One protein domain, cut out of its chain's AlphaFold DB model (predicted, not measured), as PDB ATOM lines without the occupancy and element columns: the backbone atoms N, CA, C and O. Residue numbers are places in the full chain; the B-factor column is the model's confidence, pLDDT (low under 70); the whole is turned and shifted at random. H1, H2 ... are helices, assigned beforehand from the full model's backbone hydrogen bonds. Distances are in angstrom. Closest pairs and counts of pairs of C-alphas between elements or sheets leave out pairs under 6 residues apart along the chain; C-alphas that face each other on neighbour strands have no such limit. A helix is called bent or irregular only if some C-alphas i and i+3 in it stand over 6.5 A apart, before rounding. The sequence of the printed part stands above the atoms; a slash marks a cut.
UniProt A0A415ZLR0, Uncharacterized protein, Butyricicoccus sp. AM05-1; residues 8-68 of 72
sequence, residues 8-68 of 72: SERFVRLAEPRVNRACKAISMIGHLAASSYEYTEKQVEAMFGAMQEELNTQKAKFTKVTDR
ATOM      1  N   SER A   8     102.064 -83.498 125.028       89.75
ATOM      2  CA  SER A   8     102.058 -82.712 126.265       89.75
ATOM      3  C   SER A   8     103.261 -81.773 126.340       89.75
ATOM      4  O   SER A   8     103.096 -80.578 126.565       89.75
ATOM      5  N   GLU A   9     104.463 -82.281 126.070       93.00
ATOM      6  CA  GLU A   9     105.688 -81.467 126.059       93.00
ATOM      7  C   GLU A   9     105.621 -80.383 124.984       93.00
ATOM      8  O   GLU A   9     105.901 -79.217 125.261       93.00
ATOM      9  N   ARG A  10     105.119 -80.725 123.790       92.56
ATOM     10  CA  ARG A  10     104.860 -79.753 122.724       92.56
ATOM     11  C   ARG A  10     103.874 -78.673 123.156       92.56
ATOM     12  O   ARG A  10     104.055 -77.505 122.811       92.56
ATOM     13  N   PHE A  11     102.814 -79.045 123.875       92.19
ATOM     14  CA  PHE A  11     101.845 -78.083 124.393       92.19
ATOM     15  C   PHE A  11     102.510 -77.119 125.372       92.19
ATOM     16  O   PHE A  11     102.395 -75.915 125.173       92.19
ATOM     17  N   VAL A  12     103.253 -77.626 126.360       94.44
ATOM     18  CA  VAL A  12     103.944 -76.794 127.358       94.44
ATOM     19  C   VAL A  12     104.969 -75.877 126.690       94.44
ATOM     20  O   VAL A  12     104.887 -74.659 126.853       94.44
ATOM     21  N   ARG A  13     105.841 -76.424 125.832       95.44
ATOM     22  CA  ARG A  13     106.872 -75.668 125.102       95.44
ATOM     23  C   ARG A  13     106.294 -74.526 124.268       95.44
ATOM     24  O   ARG A  13     106.930 -73.486 124.109       95.44
ATOM     25  N   LEU A  14     105.108 -74.713 123.687       95.56
ATOM     26  CA  LEU A  14     104.437 -73.671 122.911       95.56
ATOM     27  C   LEU A  14     103.618 -72.722 123.791       95.56
ATOM     28  O   LEU A  14     103.551 -71.534 123.481       95.56
ATOM     29  N   ALA A  15     102.978 -73.224 124.846       95.19
ATOM     30  CA  ALA A  15     102.108 -72.449 125.720       95.19
ATOM     31  C   ALA A  15     102.904 -71.460 126.571       95.19
ATOM     32  O   ALA A  15     102.555 -70.284 126.608       95.19
ATOM     33  N   GLU A  16     104.000 -71.897 127.180       94.94
ATOM     34  CA  GLU A  16     104.805 -71.094 128.100       94.94
ATOM     35  C   GLU A  16     105.275 -69.753 127.496       94.94
ATOM     36  O   GLU A  16     104.908 -68.695 128.018       94.94
ATOM     37  N   PRO A  17     105.960 -69.708 126.336       97.31
ATOM     38  CA  PRO A  17     106.365 -68.437 125.744       97.31
ATOM     39  C   PRO A  17     105.184 -67.629 125.179       97.31
ATOM     40  O   PRO A  17     105.331 -66.436 124.916       97.31
ATOM     41  N   ARG A  18     104.013 -68.235 124.938       96.94
ATOM     42  CA  ARG A  18     102.805 -67.505 124.509       96.94
ATOM     43  C   ARG A  18     102.136 -66.813 125.692       96.94
ATOM     44  O   ARG A  18     101.813 -65.633 125.582       96.94
ATOM     45  N   VAL A  19     102.003 -67.513 126.817       96.38
ATOM     46  CA  VAL A  19     101.484 -66.958 128.073       96.38
ATOM     47  C   VAL A  19     102.387 -65.824 128.549       96.38
ATOM     48  O   VAL A  19     101.890 -64.733 128.801       96.38
ATOM     49  N   ASN A  20     103.710 -66.014 128.540       97.12
ATOM     50  CA  ASN A  20     104.652 -64.964 128.942       97.12
ATOM     51  C   ASN A  20     104.513 -63.687 128.096       97.12
ATOM     52  O   ASN A  20     104.508 -62.580 128.637       97.12
ATOM     53  N   ARG A  21     104.345 -63.819 126.772       97.31
ATOM     54  CA  ARG A  21     104.103 -62.665 125.889       97.31
ATOM     55  C   ARG A  21     102.769 -61.982 126.185       97.31
ATOM     56  O   ARG A  21     102.730 -60.756 126.231       97.31
ATOM     57  N   ALA A  22     101.708 -62.753 126.419       96.19
ATOM     58  CA  ALA A  22     100.403 -62.206 126.781       96.19
ATOM     59  C   ALA A  22     100.465 -61.442 128.114       96.19
ATOM     60  O   ALA A  22     100.047 -60.289 128.177       96.19
ATOM     61  N   CYS A  23     101.071 -62.025 129.151       95.69
ATOM     62  CA  CYS A  23     101.273 -61.363 130.441       95.69
ATOM     63  C   CYS A  23     102.086 -60.070 130.299       95.69
ATOM     64  O   CYS A  23     101.746 -59.059 130.914       95.69
ATOM     65  N   LYS A  24     103.128 -60.067 129.457       97.44
ATOM     66  CA  LYS A  24     103.918 -58.858 129.205       97.44
ATOM     67  C   LYS A  24     103.093 -57.765 128.526       97.44
ATOM     68  O   LYS A  24     103.186 -56.613 128.941       97.44
ATOM     69  N   ALA A  25     102.280 -58.117 127.532       95.88
ATOM     70  CA  ALA A  25     101.389 -57.172 126.866       95.88
ATOM     71  C   ALA A  25     100.359 -56.574 127.843       95.88
ATOM     72  O   ALA A  25     100.187 -55.360 127.879       95.88
ATOM     73  N   ILE A  26      99.756 -57.403 128.703       95.00
ATOM     74  CA  ILE A  26      98.828 -56.946 129.750       95.00
ATOM     75  C   ILE A  26      99.529 -55.993 130.729       95.00
ATOM     76  O   ILE A  26      98.990 -54.943 131.070       95.00
ATOM     77  N   SER A  27     100.761 -56.304 131.140       95.00
ATOM     78  CA  SER A  27     101.556 -55.412 131.994       95.00
ATOM     79  C   SER A  27     101.820 -54.055 131.330       95.00
ATOM     80  O   SER A  27     101.746 -53.034 132.009       95.00
ATOM     81  N   MET A  28     102.079 -54.022 130.019       94.88
ATOM     82  CA  MET A  28     102.250 -52.763 129.284       94.88
ATOM     83  C   MET A  28     100.965 -51.935 129.230       94.88
ATOM     84  O   MET A  28     101.039 -50.715 129.322       94.88
ATOM     85  N   ILE A  29      99.800 -52.580 129.138       93.88
ATOM     86  CA  ILE A  29      98.504 -51.895 129.237       93.88
ATOM     87  C   ILE A  29      98.342 -51.253 130.621       93.88
ATOM     88  O   ILE A  29      97.902 -50.113 130.717       93.88
ATOM     89  N   GLY A  30      98.777 -51.929 131.688       92.50
ATOM     90  CA  GLY A  30      98.788 -51.360 133.040       92.50
ATOM     91  C   GLY A  30      99.617 -50.075 133.166       92.50
ATOM     92  O   GLY A  30      99.269 -49.199 133.952       92.50
ATOM     93  N   HIS A  31     100.667 -49.902 132.355       93.19
ATOM     94  CA  HIS A  31     101.450 -48.661 132.348       93.19
ATOM     95  C   HIS A  31     100.670 -47.452 131.810       93.19
ATOM     96  O   HIS A  31     101.053 -46.320 132.095       93.19
ATOM     97  N   LEU A  32      99.566 -47.661 131.085       93.38
ATOM     98  CA  LEU A  32      98.692 -46.572 130.633       93.38
ATOM     99  C   LEU A  32      97.946 -45.900 131.793       93.38
ATOM    100  O   LEU A  32      97.459 -44.789 131.630       93.38
ATOM    101  N   ALA A  33      97.902 -46.526 132.974       91.94
ATOM    102  CA  ALA A  33      97.370 -45.904 134.184       91.94
ATOM    103  C   ALA A  33      98.295 -44.811 134.763       91.94
ATOM    104  O   ALA A  33      97.923 -44.154 135.735       91.94
ATOM    105  N   ALA A  34      99.498 -44.625 134.205       88.81
ATOM    106  CA  ALA A  34     100.417 -43.574 134.621       88.81
ATOM    107  C   ALA A  34      99.826 -42.172 134.394       88.81
ATOM    108  O   ALA A  34      99.080 -41.939 133.445       88.81
ATOM    109  N   SER A  35     100.245 -41.211 135.222       72.31
ATOM    110  CA  SER A  35      99.757 -39.821 135.210       72.31
ATOM    111  C   SER A  35     100.048 -39.042 133.920       72.31
ATOM    112  O   SER A  35      99.658 -37.886 133.807       72.31
ATOM    113  N   SER A  36     100.768 -39.638 132.968       90.56
ATOM    114  CA  SER A  36     101.039 -39.071 131.646       90.56
ATOM    115  C   SER A  36      99.878 -39.224 130.661       90.56
ATOM    116  O   SER A  36      99.955 -38.674 129.565       90.56
ATOM    117  N   TYR A  37      98.839 -39.989 131.010       90.31
ATOM    118  CA  TYR A  37      97.702 -40.261 130.136       90.31
ATOM    119  C   TYR A  37      96.387 -39.856 130.794       90.31
ATOM    120  O   TYR A  37      96.154 -40.120 131.971       90.31
ATOM    121  N   GLU A  38      95.507 -39.264 129.993       92.56
ATOM    122  CA  GLU A  38      94.111 -39.047 130.352       92.56
ATOM    123  C   GLU A  38      93.258 -40.158 129.748       92.56
ATOM    124  O   GLU A  38      93.405 -40.525 128.579       92.56
ATOM    125  N   TYR A  39      92.355 -40.703 130.553       94.06
ATOM    126  CA  TYR A  39      91.422 -41.734 130.133       94.06
ATOM    127  C   TYR A  39      90.121 -41.606 130.914       94.06
ATOM    128  O   TYR A  39      90.076 -41.108 132.037       94.06
ATOM    129  N   THR A  40      89.048 -42.086 130.304       95.94
ATOM    130  CA  THR A  40      87.741 -42.211 130.944       95.94
ATOM    131  C   THR A  40      87.536 -43.633 131.443       95.94
ATOM    132  O   THR A  40      88.062 -44.591 130.872       95.94
ATOM    133  N   GLU A  41      86.692 -43.791 132.459       94.19
ATOM    134  CA  GLU A  41      86.293 -45.111 132.961       94.19
ATOM    135  C   GLU A  41      85.731 -46.001 131.842       94.19
ATOM    136  O   GLU A  41      86.089 -47.170 131.748       94.19
ATOM    137  N   LYS A  42      84.956 -45.425 130.912       96.94
ATOM    138  CA  LYS A  42      84.408 -46.142 129.749       96.94
ATOM    139  C   LYS A  42      85.490 -46.689 128.818       96.94
ATOM    140  O   LYS A  42      85.334 -47.779 128.277       96.94
ATOM    141  N   GLN A  43      86.578 -45.944 128.603       95.75
ATOM    142  CA  GLN A  43      87.697 -46.419 127.779       95.75
ATOM    143  C   GLN A  43      88.441 -47.565 128.467       95.75
ATOM    144  O   GLN A  43      88.804 -48.535 127.802       95.75
ATOM    145  N   VAL A  44      88.622 -47.483 129.788       95.75
ATOM    146  CA  VAL A  44      89.221 -48.563 130.585       95.75
ATOM    147  C   VAL A  44      88.340 -49.812 130.538       95.75
ATOM    148  O   VAL A  44      88.832 -50.898 130.236       95.75
ATOM    149  N   GLU A  45      87.034 -49.661 130.754       96.62
ATOM    150  CA  GLU A  45      86.069 -50.758 130.704       96.62
ATOM    151  C   GLU A  45      86.030 -51.422 129.324       96.62
ATOM    152  O   GLU A  45      86.132 -52.643 129.234       96.62
ATOM    153  N   ALA A  46      85.973 -50.643 128.239       96.62
ATOM    154  CA  ALA A  46      85.993 -51.182 126.879       96.62
ATOM    155  C   ALA A  46      87.296 -51.945 126.576       96.62
ATOM    156  O   ALA A  46      87.264 -53.033 125.997       96.62
ATOM    157  N   MET A  47      88.441 -51.401 126.999       95.31
ATOM    158  CA  MET A  47      89.755 -52.015 126.802       95.31
ATOM    159  C   MET A  47      89.872 -53.362 127.525       95.31
ATOM    160  O   MET A  47      90.282 -54.356 126.923       95.31
ATOM    161  N   PHE A  48      89.497 -53.422 128.807       96.25
ATOM    162  CA  PHE A  48      89.538 -54.671 129.571       96.25
ATOM    163  C   PHE A  48      88.425 -55.643 129.169       96.25
ATOM    164  O   PHE A  48      88.668 -56.850 129.130       96.25
ATOM    165  N   GLY A  49      87.248 -55.138 128.800       97.12
ATOM    166  CA  GLY A  49      86.132 -55.931 128.296       97.12
ATOM    167  C   GLY A  49      86.508 -56.714 127.041       97.12
ATOM    168  O   GLY A  49      86.341 -57.933 127.014       97.12
ATOM    169  N   ALA A  50      87.119 -56.054 126.052       96.81
ATOM    170  CA  ALA A  50      87.582 -56.711 124.828       96.81
ATOM    171  C   ALA A  50      88.621 -57.815 125.108       96.81
ATOM    172  O   ALA A  50      88.546 -58.910 124.546       96.81
ATOM    173  N   MET A  51      89.573 -57.570 126.017       95.62
ATOM    174  CA  MET A  51      90.550 -58.593 126.416       95.62
ATOM    175  C   MET A  51      89.890 -59.776 127.130       95.62
ATOM    176  O   MET A  51      90.243 -60.930 126.877       95.62
ATOM    177  N   GLN A  52      88.938 -59.507 128.022       95.69
ATOM    178  CA  GLN A  52      88.234 -60.545 128.765       95.69
ATOM    179  C   GLN A  52      87.362 -61.407 127.844       95.69
ATOM    180  O   GLN A  52      87.314 -62.626 128.019       95.69
ATOM    181  N   GLU A  53      86.704 -60.805 126.852       97.25
ATOM    182  CA  GLU A  53      85.921 -61.516 125.838       97.25
ATOM    183  C   GLU A  53      86.792 -62.472 125.016       97.25
ATOM    184  O   GLU A  53      86.454 -63.652 124.862       97.25
ATOM    185  N   GLU A  54      87.954 -62.008 124.554       96.00
ATOM    186  CA  GLU A  54      88.903 -62.841 123.813       96.00
ATOM    187  C   GLU A  54      89.434 -63.989 124.687       96.00
ATOM    188  O   GLU A  54      89.425 -65.153 124.271       96.00
ATOM    189  N   LEU A  55      89.808 -63.709 125.943       95.44
ATOM    190  CA  LEU A  55      90.229 -64.738 126.900       95.44
ATOM    191  C   LEU A  55      89.140 -65.793 127.123       95.44
ATOM    192  O   LEU A  55      89.428 -66.994 127.100       95.44
ATOM    193  N   ASN A  56      87.891 -65.363 127.303       95.06
ATOM    194  CA  ASN A  56      86.748 -66.259 127.474       95.06
ATOM    195  C   ASN A  56      86.534 -67.126 126.228       95.06
ATOM    196  O   ASN A  56      86.370 -68.345 126.341       95.06
ATOM    197  N   THR A  57      86.606 -66.522 125.041       95.19
ATOM    198  CA  THR A  57      86.451 -67.204 123.752       95.19
ATOM    199  C   THR A  57      87.509 -68.287 123.552       95.19
ATOM    200  O   THR A  57      87.179 -69.416 123.175       95.19
ATOM    201  N   GLN A  58      88.779 -67.997 123.850       94.56
ATOM    202  CA  GLN A  58      89.842 -68.997 123.724       94.56
ATOM    203  C   GLN A  58      89.759 -70.068 124.815       94.56
ATOM    204  O   GLN A  58      89.924 -71.252 124.513       94.56
ATOM    205  N   LYS A  59      89.422 -69.702 126.060       92.62
ATOM    206  CA  LYS A  59      89.225 -70.660 127.163       92.62
ATOM    207  C   LYS A  59      88.096 -71.649 126.859       92.62
ATOM    208  O   LYS A  59      88.257 -72.845 127.096       92.62
ATOM    209  N   ALA A  60      87.004 -71.190 126.245       93.62
ATOM    210  CA  ALA A  60      85.887 -72.047 125.849       93.62
ATOM    211  C   ALA A  60      86.296 -73.169 124.874       93.62
ATOM    212  O   ALA A  60      85.693 -74.246 124.882       93.62
ATOM    213  N   LYS A  61      87.344 -72.970 124.058       90.62
ATOM    214  CA  LYS A  61      87.862 -74.017 123.160       90.62
ATOM    215  C   LYS A  61      88.472 -75.191 123.927       90.62
ATOM    216  O   LYS A  61      88.353 -76.320 123.464       90.62
ATOM    217  N   PHE A  62      89.061 -74.956 125.098       86.38
ATOM    218  CA  PHE A  62      89.591 -76.027 125.949       86.38
ATOM    219  C   PHE A  62      88.464 -76.844 126.597       86.38
ATOM    220  O   PHE A  62      88.559 -78.067 126.661       86.38
ATOM    221  N   THR A  63      87.356 -76.198 126.973       78.81
ATOM    222  CA  THR A  63      86.178 -76.866 127.557       78.81
ATOM    223  C   THR A  63      85.389 -77.692 126.532       78.81
ATOM    224  O   THR A  63      84.882 -78.765 126.844       78.81
ATOM    225  N   LYS A  64      85.314 -77.249 125.269       65.00
ATOM    226  CA  LYS A  64      84.651 -78.023 124.198       65.00
ATOM    227  C   LYS A  64      85.400 -79.308 123.825       65.00
ATOM    228  O   LYS A  64      84.803 -80.232 123.280       65.00
ATOM    229  N   VAL A  65      86.703 -79.386 124.097       58.00
ATOM    230  CA  VAL A  65      87.502 -80.594 123.828       58.00
ATOM    231  C   VAL A  65      87.236 -81.682 124.870       58.00
ATOM    232  O   VAL A  65      87.231 -82.856 124.509       58.00
ATOM    233  N   THR A  66      86.938 -81.317 126.121       55.00
ATOM    234  CA  THR A  66      86.610 -82.279 127.187       55.00
ATOM    235  C   THR A  66      85.208 -82.881 127.063       55.00
ATOM    236  O   THR A  66      84.969 -83.959 127.599       55.00
ATOM    237  N   ASP A  67      84.300 -82.231 126.326       54.81
ATOM    238  CA  ASP A  67      82.912 -82.689 126.135       54.81
ATOM    239  C   ASP A  67      82.728 -83.638 124.934       54.81
ATOM    240  O   ASP A  67      81.645 -84.163 124.681       54.81
ATOM    241  N   ARG A  68      83.815 -83.972 124.219       57.09
ATOM    242  CA  ARG A  68      83.852 -85.168 123.359       57.09
ATOM    243  C   ARG A  68      83.964 -86.428 124.223       57.09
ATOM    244  O   ARG A  68      84.885 -87.228 124.079       57.09
TER     245      ARG A  68
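What this domain is: This is residues 8 to 68 of the 72 residues of an uncharacterized protein of Butyricicoccus sp. AM05-1 (UniProt A0A415ZLR0). Picture a long, open, flat U: two equally long helices, H1 and then H2, run side by side in opposite directions with a gap between them, and residues 34 to 40 bridge one end. The printed part has 61 residues, with two named helices and no named strand; its class is all helix. It is only just loose, close to extended, with a radius of gyration of the C-alphas of 15.6 A and spans of 47 by 24 by 7 A.

How they stand to each other: Start with H1, residues 8 to 33, and go on to H2, residues 41 to 66: they are near each other, with 7 pairs of C-alphas within 10 A and no pair within 8 A. Residues 8 to 25, 34 to 43 and 52 to 68 stand free. In each helix, 18 of 22 O i to N i+4 pairs are within hydrogen-bond range.

Where its parts are: Find C-alpha 8 at (102.058, -82.712, 126.265); from there H1 runs 37.9 A to C-alpha 33. It is neither bent nor irregular, but only just: C-alphas 14 and 17 are 6.3 A apart. H2 runs 37.6 A from C-alpha 41 at (86.293, -45.111, 132.961) to C-alpha 66 at (86.610, -82.279, 127.187).

The domain as a whole: Look at the C-alphas of Ser 36 and Arg 68 for the two farthest apart, 49.9 A. The link is short, and the printed part has no cut. Confidence is low, with pLDDT under 70, at residues 64 to 68.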